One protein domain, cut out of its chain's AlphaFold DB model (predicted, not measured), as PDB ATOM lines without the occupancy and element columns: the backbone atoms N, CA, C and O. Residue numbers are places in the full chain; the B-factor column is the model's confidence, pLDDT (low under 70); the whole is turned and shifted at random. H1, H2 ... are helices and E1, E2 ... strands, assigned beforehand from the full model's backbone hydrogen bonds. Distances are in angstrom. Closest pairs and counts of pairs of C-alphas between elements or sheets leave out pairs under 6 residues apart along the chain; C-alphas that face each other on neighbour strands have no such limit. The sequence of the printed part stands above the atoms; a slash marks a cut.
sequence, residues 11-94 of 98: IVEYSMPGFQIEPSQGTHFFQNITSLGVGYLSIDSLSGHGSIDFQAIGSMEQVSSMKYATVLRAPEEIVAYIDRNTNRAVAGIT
ATOM      1  N   ILE A  11     -27.163  42.637 -45.971       90.62
ATOM      2  CA  ILE A  11     -27.819  43.010 -44.718       90.62
ATOM      3  C   ILE A  11     -28.178  41.714 -43.988       90.62
ATOM      4  O   ILE A  11     -28.702  40.779 -44.595       90.62
ATOM      5  N   VAL A  12     -27.886  41.661 -42.690       89.81
ATOM      6  CA  VAL A  12     -28.234  40.532 -41.823       89.81
ATOM      7  C   VAL A  12     -29.068  41.055 -40.663       89.81
ATOM      8  O   VAL A  12     -28.597  41.881 -39.883       89.81
ATOM      9  N   GLU A  13     -30.298  40.571 -40.545       87.88
ATOM     10  CA  GLU A  13     -31.145  40.798 -39.380       87.88
ATOM     11  C   GLU A  13     -30.978  39.647 -38.395       87.88
ATOM     12  O   GLU A  13     -31.008  38.478 -38.774       87.88
ATOM     13  N   TYR A  14     -30.798  39.977 -37.120       84.75
ATOM     14  CA  TYR A  14     -30.604  39.003 -36.056       84.75
ATOM     15  C   TYR A  14     -31.637  39.225 -34.955       84.75
ATOM     16  O   TYR A  14     -31.743  40.325 -34.409       84.75
ATOM     17  N   SER A  15     -32.388  38.180 -34.613       79.69
ATOM     18  CA  SER A  15     -33.361  38.231 -33.519       79.69
ATOM     19  C   SER A  15     -32.650  38.229 -32.166       79.69
ATOM     20  O   SER A  15     -31.796  37.379 -31.909       79.69
ATOM     21  N   MET A  16     -33.019  39.150 -31.272       75.44
ATOM     22  CA  MET A  16     -32.502  39.203 -29.900       75.44
ATOM     23  C   MET A  16     -33.527  38.635 -28.903       75.44
ATOM     24  O   MET A  16     -34.721  38.922 -29.027       75.44
ATOM     25  N   PRO A  17     -33.098  37.874 -27.875       70.50
ATOM     26  CA  PRO A  17     -33.997  37.398 -26.827       70.50
ATOM     27  C   PRO A  17     -34.762  38.544 -26.158       70.50
ATOM     28  O   PRO A  17     -34.168  39.532 -25.731       70.50
ATOM     29  N   GLY A  18     -36.088  38.413 -26.071       68.62
ATOM     30  CA  GLY A  18     -36.966  39.446 -25.506       68.62
ATOM     31  C   GLY A  18     -37.262  40.625 -26.441       68.62
ATOM     32  O   GLY A  18     -37.967  41.547 -26.038       68.62
ATOM     33  N   PHE A  19     -36.769  40.594 -27.681       65.12
ATOM     34  CA  PHE A  19     -36.987  41.632 -28.684       65.12
ATOM     35  C   PHE A  19     -37.409  40.991 -30.014       65.12
ATOM     36  O   PHE A  19     -36.626  40.857 -30.954       65.12
ATOM     37  N   GLN A  20     -38.669  40.550 -30.070       56.09
ATOM     38  CA  GLN A  20     -39.301  40.085 -31.305       56.09
ATOM     39  C   GLN A  20     -39.809  41.296 -32.088       56.09
ATOM     40  O   GLN A  20     -40.925  41.768 -31.884       56.09
ATOM     41  N   ILE A  21     -38.958  41.820 -32.966       57.72
ATOM     42  CA  ILE A  21     -39.412  42.672 -34.061       57.72
ATOM     43  C   ILE A  21     -39.806  41.740 -35.205       57.72
ATOM     44  O   ILE A  21     -38.988  40.936 -35.645       57.72
ATOM     45  N   GLU A  22     -41.049  41.845 -35.677       58.16
ATOM     46  CA  GLU A  22     -41.454  41.242 -36.949       58.16
ATOM     47  C   GLU A  22     -40.499  41.759 -38.044       58.16
ATOM     48  O   GLU A  22     -40.420  42.984 -38.206       58.16
ATOM     49  N   PRO A  23     -39.757  40.880 -38.756       56.34
ATOM     50  CA  PRO A  23     -38.805  41.278 -39.794       56.34
ATOM     51  C   PRO A  23     -39.447  42.304 -40.712       56.34
ATOM     52  O   PRO A  23     -40.630  42.147 -41.024       56.34
ATOM     53  N   SER A  24     -38.692  43.347 -41.081       54.06
ATOM     54  CA  SER A  24     -39.207  44.589 -41.679       54.06
ATOM     55  C   SER A  24     -40.567  44.410 -42.381       54.06
ATOM     56  O   SER A  24     -40.646  43.934 -43.513       54.06
ATOM     57  N   GLN A  25     -41.667  44.752 -41.687       50.25
ATOM     58  CA  GLN A  25     -43.020  44.750 -42.259       50.25
ATOM     59  C   GLN A  25     -43.110  45.819 -43.357       50.25
ATOM     60  O   GLN A  25     -43.582  46.937 -43.163       50.25
ATOM     61  N   GLY A  26     -42.604  45.472 -44.532       51.25
ATOM     62  CA  GLY A  26     -42.501  46.333 -45.690       51.25
ATOM     63  C   GLY A  26     -42.138  45.486 -46.894       51.25
ATOM     64  O   GLY A  26     -40.994  45.473 -47.335       51.25
ATOM     65  N   THR A  27     -43.119  44.799 -47.473       53.84
ATOM     66  CA  THR A  27     -42.955  44.003 -48.702       53.84
ATOM     67  C   THR A  27     -42.298  44.818 -49.827       53.84
ATOM     68  O   THR A  27     -41.496  44.287 -50.588       53.84
ATOM     69  N   HIS A  28     -42.549  46.132 -49.879       54.91
ATOM     70  CA  HIS A  28     -41.892  47.056 -50.810       54.91
ATOM     71  C   HIS A  28     -40.411  47.331 -50.499       54.91
ATOM     72  O   HIS A  28     -39.624  47.546 -51.417       54.91
ATOM     73  N   PHE A  29     -40.009  47.326 -49.228       61.47
ATOM     74  CA  PHE A  29     -38.611  47.507 -48.827       61.47
ATOM     75  C   PHE A  29     -37.777  46.288 -49.238       61.47
ATOM     76  O   PHE A  29     -36.766  46.428 -49.923       61.47
ATOM     77  N   PHE A  30     -38.274  45.090 -48.932       61.12
ATOM     78  CA  PHE A  30     -37.608  43.832 -49.266       61.12
ATOM     79  C   PHE A  30     -37.475  43.604 -50.782       61.12
ATOM     80  O   PHE A  30     -36.421  43.180 -51.267       61.12
ATOM     81  N   GLN A  31     -38.517  43.940 -51.555       60.62
ATOM     82  CA  GLN A  31     -38.485  43.854 -53.020       60.62
ATOM     83  C   GLN A  31     -37.404  44.748 -53.632       60.62
ATOM     84  O   GLN A  31     -36.719  44.326 -54.562       60.62
ATOM     85  N   ASN A  32     -37.206  45.955 -53.102       56.81
ATOM     86  CA  ASN A  32     -36.205  46.882 -53.626       56.81
ATOM     87  C   ASN A  32     -34.777  46.421 -53.306       56.81
ATOM     88  O   ASN A  32     -33.922  46.429 -54.187       56.81
ATOM     89  N   ILE A  33     -34.531  45.962 -52.078       71.00
ATOM     90  CA  ILE A  33     -33.217  45.469 -51.639       71.00
ATOM     91  C   ILE A  33     -32.786  44.249 -52.463       71.00
ATOM     92  O   ILE A  33     -31.699  44.233 -53.039       71.00
ATOM     93  N   THR A  34     -33.670  43.260 -52.611       63.66
ATOM     94  CA  THR A  34     -33.362  42.046 -53.383       63.66
ATOM     95  C   THR A  34     -33.238  42.307 -54.889       63.66
ATOM     96  O   THR A  34     -32.381  41.703 -55.537       63.66
ATOM     97  N   SER A  35     -34.018  43.242 -55.452       67.88
ATOM     98  CA  SER A  35     -33.915  43.632 -56.872       67.88
ATOM     99  C   SER A  35     -32.610  44.365 -57.203       67.88
ATOM    100  O   SER A  35     -32.133  44.279 -58.331       67.88
ATOM    101  N   LEU A  36     -32.003  45.044 -56.224       73.69
ATOM    102  CA  LEU A  36     -30.693  45.696 -56.352       73.69
ATOM    103  C   LEU A  36     -29.513  44.726 -56.152       73.69
ATOM    104  O   LEU A  36     -28.358  45.147 -56.151       73.69
ATOM    105  N   GLY A  37     -29.787  43.428 -55.990       78.69
ATOM    106  CA  GLY A  37     -28.762  42.404 -55.789       78.69
ATOM    107  C   GLY A  37     -28.145  42.409 -54.390       78.69
ATOM    108  O   GLY A  37     -27.133  41.744 -54.180       78.69
ATOM    109  N   VAL A  38     -28.740  43.128 -53.434       87.31
ATOM    110  CA  VAL A  38     -28.292  43.131 -52.040       87.31
ATOM    111  C   VAL A  38     -28.709  41.813 -51.390       87.31
ATOM    112  O   VAL A  38     -29.886  41.441 -51.400       87.31
ATOM    113  N   GLY A  39     -27.743  41.090 -50.822       87.38
ATOM    114  CA  GLY A  39     -28.026  39.894 -50.034       87.38
ATOM    115  C   GLY A  39     -28.773  40.272 -48.757       87.38
ATOM    116  O   GLY A  39     -28.315  41.136 -48.020       87.38
ATOM    117  N   TYR A  40     -29.904  39.640 -48.473       86.75
ATOM    118  CA  TYR A  40     -30.654  39.901 -47.247       86.75
ATOM    119  C   TYR A  40     -30.904  38.587 -46.524       86.75
ATOM    120  O   TYR A  40     -31.494  37.669 -47.094       86.75
ATOM    121  N   LEU A  41     -30.416  38.496 -45.290       86.69
ATOM    122  CA  LEU A  41     -30.484  37.298 -44.463       86.69
ATOM    123  C   LEU A  41     -31.175  37.633 -43.145       86.69
ATOM    124  O   LEU A  41     -30.917  38.682 -42.560       86.69
ATOM    125  N   SER A  42     -32.004  36.721 -42.656       85.62
ATOM    126  CA  SER A  42     -32.519  36.753 -41.291       85.62
ATOM    127  C   SER A  42     -31.987  35.545 -40.523       85.62
ATOM    128  O   SER A  42     -31.991  34.421 -41.024       85.62
ATOM    129  N   ILE A  43     -31.488  35.788 -39.315       85.56
ATOM    130  CA  ILE A  43     -30.991  34.772 -38.388       85.56
ATOM    131  C   ILE A  43     -31.876  34.813 -37.151       85.56
ATOM    132  O   ILE A  43     -31.874  35.787 -36.393       85.56
ATOM    133  N   ASP A  44     -32.615  33.730 -36.947       80.44
ATOM    134  CA  ASP A  44     -33.413  33.538 -35.748       80.44
ATOM    135  C   ASP A  44     -32.609  32.730 -34.724       80.44
ATOM    136  O   ASP A  44     -32.500  31.501 -34.779       80.44
ATOM    137  N   SER A  45     -32.037  33.455 -33.766       69.31
ATOM    138  CA  SER A  45     -31.254  32.866 -32.681       69.31
ATOM    139  C   SER A  45     -32.086  32.042 -31.700       69.31
ATOM    140  O   SER A  45     -31.528  31.200 -30.996       69.31
ATOM    141  N   LEU A  46     -33.406  32.247 -31.656       69.19
ATOM    142  CA  LEU A  46     -34.303  31.571 -30.718       69.19
ATOM    143  C   LEU A  46     -34.678  30.170 -31.202       69.19
ATOM    144  O   LEU A  46     -34.840  29.267 -30.384       69.19
ATOM    145  N   SER A  47     -34.779  29.975 -32.518       69.12
ATOM    146  CA  SER A  47     -35.022  28.663 -33.132       69.12
ATOM    147  C   SER A  47     -33.742  27.869 -33.416       69.12
ATOM    148  O   SER A  47     -33.816  26.717 -33.842       69.12
ATOM    149  N   GLY A  48     -32.564  28.448 -33.152       68.88
ATOM    150  CA  GLY A  48     -31.269  27.811 -33.412       68.88
ATOM    151  C   GLY A  48     -30.906  27.746 -34.900       68.88
ATOM    152  O   GLY A  48     -30.068  26.935 -35.298       68.88
ATOM    153  N   HIS A  49     -31.534  28.580 -35.734       77.25
ATOM    154  CA  HIS A  49     -31.280  28.636 -37.169       77.25
ATOM    155  C   HIS A  49     -30.251  29.721 -37.503       77.25
ATOM    156  O   HIS A  49     -30.573  30.899 -37.642       77.25
ATOM    157  N   GLY A  50     -29.005  29.285 -37.700       83.56
ATOM    158  CA  GLY A  50     -27.879  30.151 -38.050       83.56
ATOM    159  C   GLY A  50     -27.101  30.645 -36.829       83.56
ATOM    160  O   GLY A  50     -27.510  30.474 -35.684       83.56
ATOM    161  N   SER A  51     -25.934  31.233 -37.079       87.00
ATOM    162  CA  SER A  51     -25.034  31.721 -36.034       87.00
ATOM    163  C   SER A  51     -24.249  32.929 -36.521       87.00
ATOM    164  O   SER A  51     -23.862  32.985 -37.688       87.00
ATOM    165  N   ILE A  52     -23.962  33.855 -35.610       89.44
ATOM    166  CA  ILE A  52     -23.068  34.992 -35.838       89.44
ATOM    167  C   ILE A  52     -21.927  34.898 -34.826       89.44
ATOM    168  O   ILE A  52     -22.173  34.798 -33.623       89.44
ATOM    169  N   ASP A  53     -20.685  34.960 -35.302       91.38
ATOM    170  CA  ASP A  53     -19.515  35.067 -34.431       91.38
ATOM    171  C   ASP A  53     -19.299  36.533 -34.014       91.38
ATOM    172  O   ASP A  53     -18.548  37.292 -34.632       91.38
ATOM    173  N   PHE A  54     -19.998  36.951 -32.956       90.50
ATOM    174  CA  PHE A  54     -19.872  38.306 -32.412       90.50
ATOM    175  C   PHE A  54     -18.484  38.600 -31.829       90.50
ATOM    176  O   PHE A  54     -18.103  39.767 -31.769       90.50
ATOM    177  N   GLN A  55     -17.724  37.579 -31.414       92.50
ATOM    178  CA  GLN A  55     -16.346  37.758 -30.944       92.50
ATOM    179  C   GLN A  55     -15.444  38.153 -32.115       92.50
ATOM    180  O   GLN A  55     -14.714  39.140 -32.022       92.50
ATOM    181  N   ALA A  56     -15.554  37.446 -33.244       91.38
ATOM    182  CA  ALA A  56     -14.830  37.793 -34.462       91.38
ATOM    183  C   ALA A  56     -15.197  39.200 -34.954       91.38
ATOM    184  O   ALA A  56     -14.304  40.002 -35.225       91.38
ATOM    185  N   ILE A  57     -16.491  39.541 -34.996       92.94
ATOM    186  CA  ILE A  57     -16.950  40.887 -35.375       92.94
ATOM    187  C   ILE A  57     -16.396  41.942 -34.411       92.94
ATOM    188  O   ILE A  57     -15.786  42.909 -34.855       92.94
ATOM    189  N   GLY A  58     -16.539  41.744 -33.099       93.69
ATOM    190  CA  GLY A  58     -16.074  42.691 -32.079       93.69
ATOM    191  C   GLY A  58     -14.555  42.887 -32.035       93.69
ATOM    192  O   GLY A  58     -14.091  43.846 -31.425       93.69
ATOM    193  N   SER A  59     -13.783  42.008 -32.683       93.12
ATOM    194  CA  SER A  59     -12.323  42.119 -32.788       93.12
ATOM    195  C   SER A  59     -11.836  42.996 -33.952       93.12
ATOM    196  O   SER A  59     -10.646  43.302 -34.027       93.12
ATOM    197  N   MET A  60     -12.730  43.394 -34.864       95.50
ATOM    198  CA  MET A  60     -12.395  44.220 -36.028       95.50
ATOM    199  C   MET A  60     -12.057  45.666 -35.634       95.50
ATOM    200  O   MET A  60     -12.479  46.166 -34.592       95.50
ATOM    201  N   GLU A  61     -11.325  46.373 -36.499       97.12
ATOM    202  CA  GLU A  61     -10.982  47.779 -36.269       97.12
ATOM    203  C   GLU A  61     -12.257  48.638 -36.257       97.12
ATOM    204  O   GLU A  61     -12.977  48.721 -37.254       97.12
ATOM    205  N   GLN A  62     -12.528  49.318 -35.143       97.62
ATOM    206  CA  GLN A  62     -13.639  50.258 -35.060       97.62
ATOM    207  C   GLN A  62     -13.282  51.585 -35.733       97.62
ATOM    208  O   GLN A  62     -12.475  52.357 -35.224       97.62
ATOM    209  N   VAL A  63     -13.957  51.884 -36.843       97.75
ATOM    210  CA  VAL A  63     -13.784  53.129 -37.607       97.75
ATOM    211  C   VAL A  63     -14.627  54.260 -37.022       97.75
ATOM    212  O   VAL A  63     -14.211  55.416 -37.013       97.75
ATOM    213  N   SER A  64     -15.836  53.948 -36.548       96.50
ATOM    214  CA  SER A  64     -16.749  54.934 -35.966       96.50
ATOM    215  C   SER A  64     -17.715  54.279 -34.985       96.50
ATOM    216  O   SER A  64     -18.114  53.131 -35.169       96.50
ATOM    217  N   SER A  65     -18.121  55.031 -33.965       96.56
ATOM    218  CA  SER A  65     -19.162  54.641 -33.016       96.56
ATOM    219  C   SER A  65     -20.200  55.748 -32.934       96.56
ATOM    220  O   SER A  65     -19.872  56.919 -32.742       96.56
ATOM    221  N   MET A  66     -21.464  55.366 -33.052       94.56
ATOM    222  CA  MET A  66     -22.629  56.238 -32.958       94.56
ATOM    223  C   MET A  66     -23.557  55.727 -31.852       94.56
ATOM    224  O   MET A  66     -23.299  54.701 -31.228       94.56
ATOM    225  N   LYS A  67     -24.668  56.429 -31.605       94.75
ATOM    226  CA  LYS A  67     -25.617  56.052 -30.545       94.75
ATOM    227  C   LYS A  67     -26.218  54.648 -30.732       94.75
ATOM    228  O   LYS A  67     -26.469  53.969 -29.744       94.75
ATOM    229  N   TYR A  68     -26.467  54.243 -31.978       89.62
ATOM    230  CA  TYR A  68     -27.164  52.992 -32.308       89.62
ATOM    231  C   TYR A  68     -26.453  52.146 -33.373       89.62
ATOM    232  O   TYR A  68     -26.980  51.122 -33.789       89.62
ATOM    233  N   ALA A  69     -25.282  52.578 -33.842       91.25
ATOM    234  CA  ALA A  69     -24.545  51.911 -34.906       91.25
ATOM    235  C   ALA A  69     -23.045  51.988 -34.632       91.25
ATOM    236  O   ALA A  69     -22.547  53.003 -34.144       91.25
ATOM    237  N   THR A  70     -22.335  50.920 -34.977       94.25
ATOM    238  CA  THR A  70     -20.873  50.866 -34.950       94.25
ATOM    239  C   THR A  70     -20.395  50.479 -36.338       94.25
ATOM    240  O   THR A  70     -20.926  49.546 -36.938       94.25
ATOM    241  N   VAL A  71     -19.411  51.211 -36.854       95.12
ATOM    242  CA  VAL A  71     -18.791  50.932 -38.147       95.12
ATOM    243  C   VAL A  71     -17.457  50.257 -37.887       95.12
ATOM    244  O   VAL A  71     -16.561  50.853 -37.287       95.12
ATOM    245  N   LEU A  72     -17.341  49.020 -38.353       96.19
ATOM    246  CA  LEU A  72     -16.145  48.200 -38.224       96.19
ATOM    247  C   LEU A  72     -15.518  47.992 -39.603       96.19
ATOM    248  O   LEU A  72     -16.227  47.833 -40.599       96.19
ATOM    249  N   ARG A  73     -14.188  47.991 -39.664       95.81
ATOM    250  CA  ARG A  73     -13.426  47.652 -40.864       95.81
ATOM    251  C   ARG A  73     -13.000  46.195 -40.783       95.81
ATOM    252  O   ARG A  73     -12.219  45.817 -39.912       95.81
ATOM    253  N   ALA A  74     -13.491  45.399 -41.726       94.00
ATOM    254  CA  ALA A  74     -12.995  44.048 -41.912       94.00
ATOM    255  C   ALA A  74     -11.515  44.094 -42.351       94.00
ATOM    256  O   ALA A  74     -11.174  44.912 -43.213       94.00
ATOM    257  N   PRO A  75     -10.635  43.256 -41.773       92.50
ATOM    258  CA  PRO A  75      -9.219  43.222 -42.145       92.50
ATOM    259  C   PRO A  75      -8.980  42.749 -43.586       92.50
ATOM    260  O   PRO A  75      -7.983  43.134 -44.189       92.50
ATOM    261  N   GLU A  76      -9.897  41.963 -44.154       92.31
ATOM    262  CA  GLU A  76      -9.911  41.587 -45.571       92.31
ATOM    263  C   GLU A  76     -11.355  41.612 -46.098       92.31
ATOM    264  O   GLU A  76     -12.305  41.870 -45.350       92.31
ATOM    265  N   GLU A  77     -11.529  41.350 -47.393       91.69
ATOM    266  CA  GLU A  77     -12.850  41.281 -48.018       91.69
ATOM    267  C   GLU A  77     -13.720  40.189 -47.371       91.69
ATOM    268  O   GLU A  77     -13.298  39.043 -47.199       91.69
ATOM    269  N   ILE A  78     -14.958  40.548 -47.019       92.25
ATOM    270  CA  ILE A  78     -15.965  39.577 -46.586       92.25
ATOM    271  C   ILE A  78     -16.568  38.952 -47.839       92.25
ATOM    272  O   ILE A  78     -17.245  39.624 -48.617       92.25
ATOM    273  N   VAL A  79     -16.364  37.650 -48.001       92.38
ATOM    274  CA  VAL A  79     -16.979  36.867 -49.072       92.38
ATOM    275  C   VAL A  79     -18.271  36.262 -48.550       92.38
ATOM    276  O   VAL A  79     -18.310  35.724 -47.444       92.38
ATOM    277  N   ALA A  80     -19.326  36.325 -49.359       91.56
ATOM    278  CA  ALA A  80     -20.604  35.713 -49.041       91.56
ATOM    279  C   ALA A  80     -21.112  34.826 -50.180       91.56
ATOM    280  O   ALA A  80     -21.086  35.209 -51.349       91.56
ATOM    281  N   TYR A  81     -21.636  33.661 -49.814       92.44
ATOM    282  CA  TYR A  81     -22.324  32.735 -50.705       92.44
ATOM    283  C   TYR A  81     -23.754  32.548 -50.217       92.44
ATOM    284  O   TYR A  81     -23.975  32.286 -49.036       92.44
ATOM    285  N   ILE A  82     -24.719  32.668 -51.129       91.12
ATOM    286  CA  ILE A  82     -26.147  32.502 -50.844       91.12
ATOM    287  C   ILE A  82     -26.712  31.472 -51.817       91.12
ATOM    288  O   ILE A  82     -26.745  31.704 -53.027       91.12
ATOM    289  N   ASP A  83     -27.195  30.355 -51.285       92.06
ATOM    290  CA  ASP A  83     -27.962  29.365 -52.029       92.06
ATOM    291  C   ASP A  83     -29.457  29.593 -51.794       92.06
ATOM    292  O   ASP A  83     -30.022  29.273 -50.745       92.06
ATOM    293  N   ARG A  84     -30.106  30.148 -52.820       83.12
ATOM    294  CA  ARG A  84     -31.536  30.477 -52.806       83.12
ATOM    295  C   ARG A  84     -32.433  29.240 -52.833       83.12
ATOM    296  O   ARG A  84     -33.576  29.334 -52.403       83.12
ATOM    297  N   ASN A  85     -31.939  28.100 -53.320       89.19
ATOM    298  CA  ASN A  85     -32.733  26.873 -53.397       89.19
ATOM    299  C   ASN A  85     -32.833  26.189 -52.035       89.19
ATOM    300  O   ASN A  85     -33.856  25.588 -51.716       89.19
ATOM    301  N   THR A  86     -31.770  26.278 -51.235       91.06
ATOM    302  CA  THR A  86     -31.715  25.666 -49.900       91.06
ATOM    303  C   THR A  86     -31.952  26.658 -48.765       91.06
ATOM    304  O   THR A  86     -32.025  26.242 -47.610       91.06
ATOM    305  N   ASN A  87     -32.101  27.949 -49.085       86.50
ATOM    306  CA  ASN A  87     -32.210  29.049 -48.126       86.50
ATOM    307  C   ASN A  87     -31.038  29.070 -47.127       86.50
ATOM    308  O   ASN A  87     -31.214  29.256 -45.923       86.50
ATOM    309  N   ARG A  88     -29.827  28.808 -47.633       89.88
ATOM    310  CA  ARG A  88     -28.589  28.774 -46.848       89.88
ATOM    311  C   ARG A  88     -27.646  29.866 -47.310       89.88
ATOM    312  O   ARG A  88     -27.560  30.163 -48.500       89.88
ATOM    313  N   ALA A  89     -26.893  30.417 -46.369       92.19
ATOM    314  CA  ALA A  89     -25.836  31.361 -46.668       92.19
ATOM    315  C   ALA A  89     -24.648  31.177 -45.725       92.19
ATOM    316  O   ALA A  89     -24.805  30.736 -44.587       92.19
ATOM    317  N   VAL A  90     -23.466  31.540 -46.211       93.25
ATOM    318  CA  VAL A  90     -22.253  31.702 -45.410       93.25
ATOM    319  C   VAL A  90     -21.606  33.020 -45.808       93.25
ATOM    320  O   VAL A  90     -21.525  33.327 -46.996       93.25
ATOM    321  N   ALA A  91     -21.177  33.806 -44.826       92.94
ATOM    322  CA  ALA A  91     -20.455  35.052 -45.037       92.94
ATOM    323  C   ALA A  91     -19.301  35.139 -44.037       92.94
ATOM    324  O   ALA A  91     -19.489  34.852 -42.855       92.94
ATOM    325  N   GLY A  92     -18.113  35.512 -44.500       93.06
ATOM    326  CA  GLY A  92     -16.934  35.582 -43.647       93.06
ATOM    327  C   GLY A  92     -15.684  36.037 -44.385       93.06
ATOM    328  O   GLY A  92     -15.686  36.233 -45.597       93.06
ATOM    329  N   ILE A  93     -14.612  36.212 -43.623       89.12
ATOM    330  CA  ILE A  93     -13.292  36.566 -44.137       89.12
ATOM    331  C   ILE A  93     -12.591  35.271 -44.546       89.12
ATOM    332  O   ILE A  93     -12.511  34.334 -43.752       89.12
ATOM    333  N   THR A  94     -12.100  35.192 -45.780       75.94
ATOM    334  CA  THR A  94     -11.449  33.987 -46.332       75.94
ATOM    335  C   THR A  94     -10.046  33.730 -45.761       75.94
ATOM    336  O   THR A  94      -9.497  32.642 -45.944       75.94
TER     337      THR A  94
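AT A GLANCE: This is residues 11 to 94 of the 98 residues of an uncharacterized protein of Bacteroides sp. CAG:709 (UniProt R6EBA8). Three two-stranded ribbons make a loosely joined body: the parallel pair E1 and E2 lies near the middle, with helix H1 near the first residues of E2, and the hairpin of E5 and E6 runs crosswise from beside E2. The third ribbon, the hairpin of E3 and E4, lies away from the first pair, with the short helix H2 near E4. The printed part has 84 residues with two named helices and six named strands, in the order E1, H1, E2, H2, E3, E4, E5, E6, and its class is mixed, helices and strands. It is only just compact, close to loose, with a radius of gyration of the C-alphas of 14.2 A and spans of 34 by 31 by 26 A.

HOW THE PARTS SIT: Begin at E1, residues 11 to 14, and look beside it for its parallel neighbour E2, residues 39 to 43, at 6 degrees; N 11 and O 39 are 2.8 A apart, within hydrogen-bond range. Between them in the chain comes H1, residues 27 to 35, completing a strand-helix-strand unit, two parallel neighbour strands with a helix between, whose crossover is right-handed. The closest C-alphas of H1 and E2 are those of Thr 34 and Tyr 40, 7.0 A apart. Further on, H2, residues 54 to 58, precedes the hairpin of E3, residues 61 to 65, and E4, residues 70 to 73, antiparallel at 155 degrees, with N 63 and O 71 at 2.8 A. The closest C-alphas of H2 and E4 are those of Ile 57 and Leu 72, at 7.9 A. Last comes the hairpin of E5, residues 78 to 83, and E6, residues 88 to 93, antiparallel at 169 degrees, with N 81 and O 90 at 2.8 A. The closest C-alphas of E2 and E5 are those of Gly 39 and Ile 82, at 7.7 A. E1 is apart from E5 and from E6, and E2 is apart from E3 and from E4. In H1 and H2 every O i to N i+4 pair is within hydrogen-bond range.

IN THESE COORDINATES: Find C-alpha 11 at (-27.819, 43.010, -44.718), where E1 begins its 9.9 A. H1 starts at C-alpha 27, (-42.955, 44.003, -48.702), and runs 12.2 A; E2 runs 13.1 A, H2 5.8 A, E3 11.2 A, E4 10.0 A and E5 16.7 A. E6, 17.4 A long, ends at C-alpha 93, (-13.292, 36.566, -44.137).

THE WHOLE: The two C-alphas farthest apart are those of Lys 67 and Asn 85, at 37.7 A. The printed part has no cut. Look at residues 15 to 26 for the long link, from E1 to H1. The mean pLDDT of the printed part is 82.0; it is under 70 at residues 18 to 32, 34 to 35 and 45 to 48.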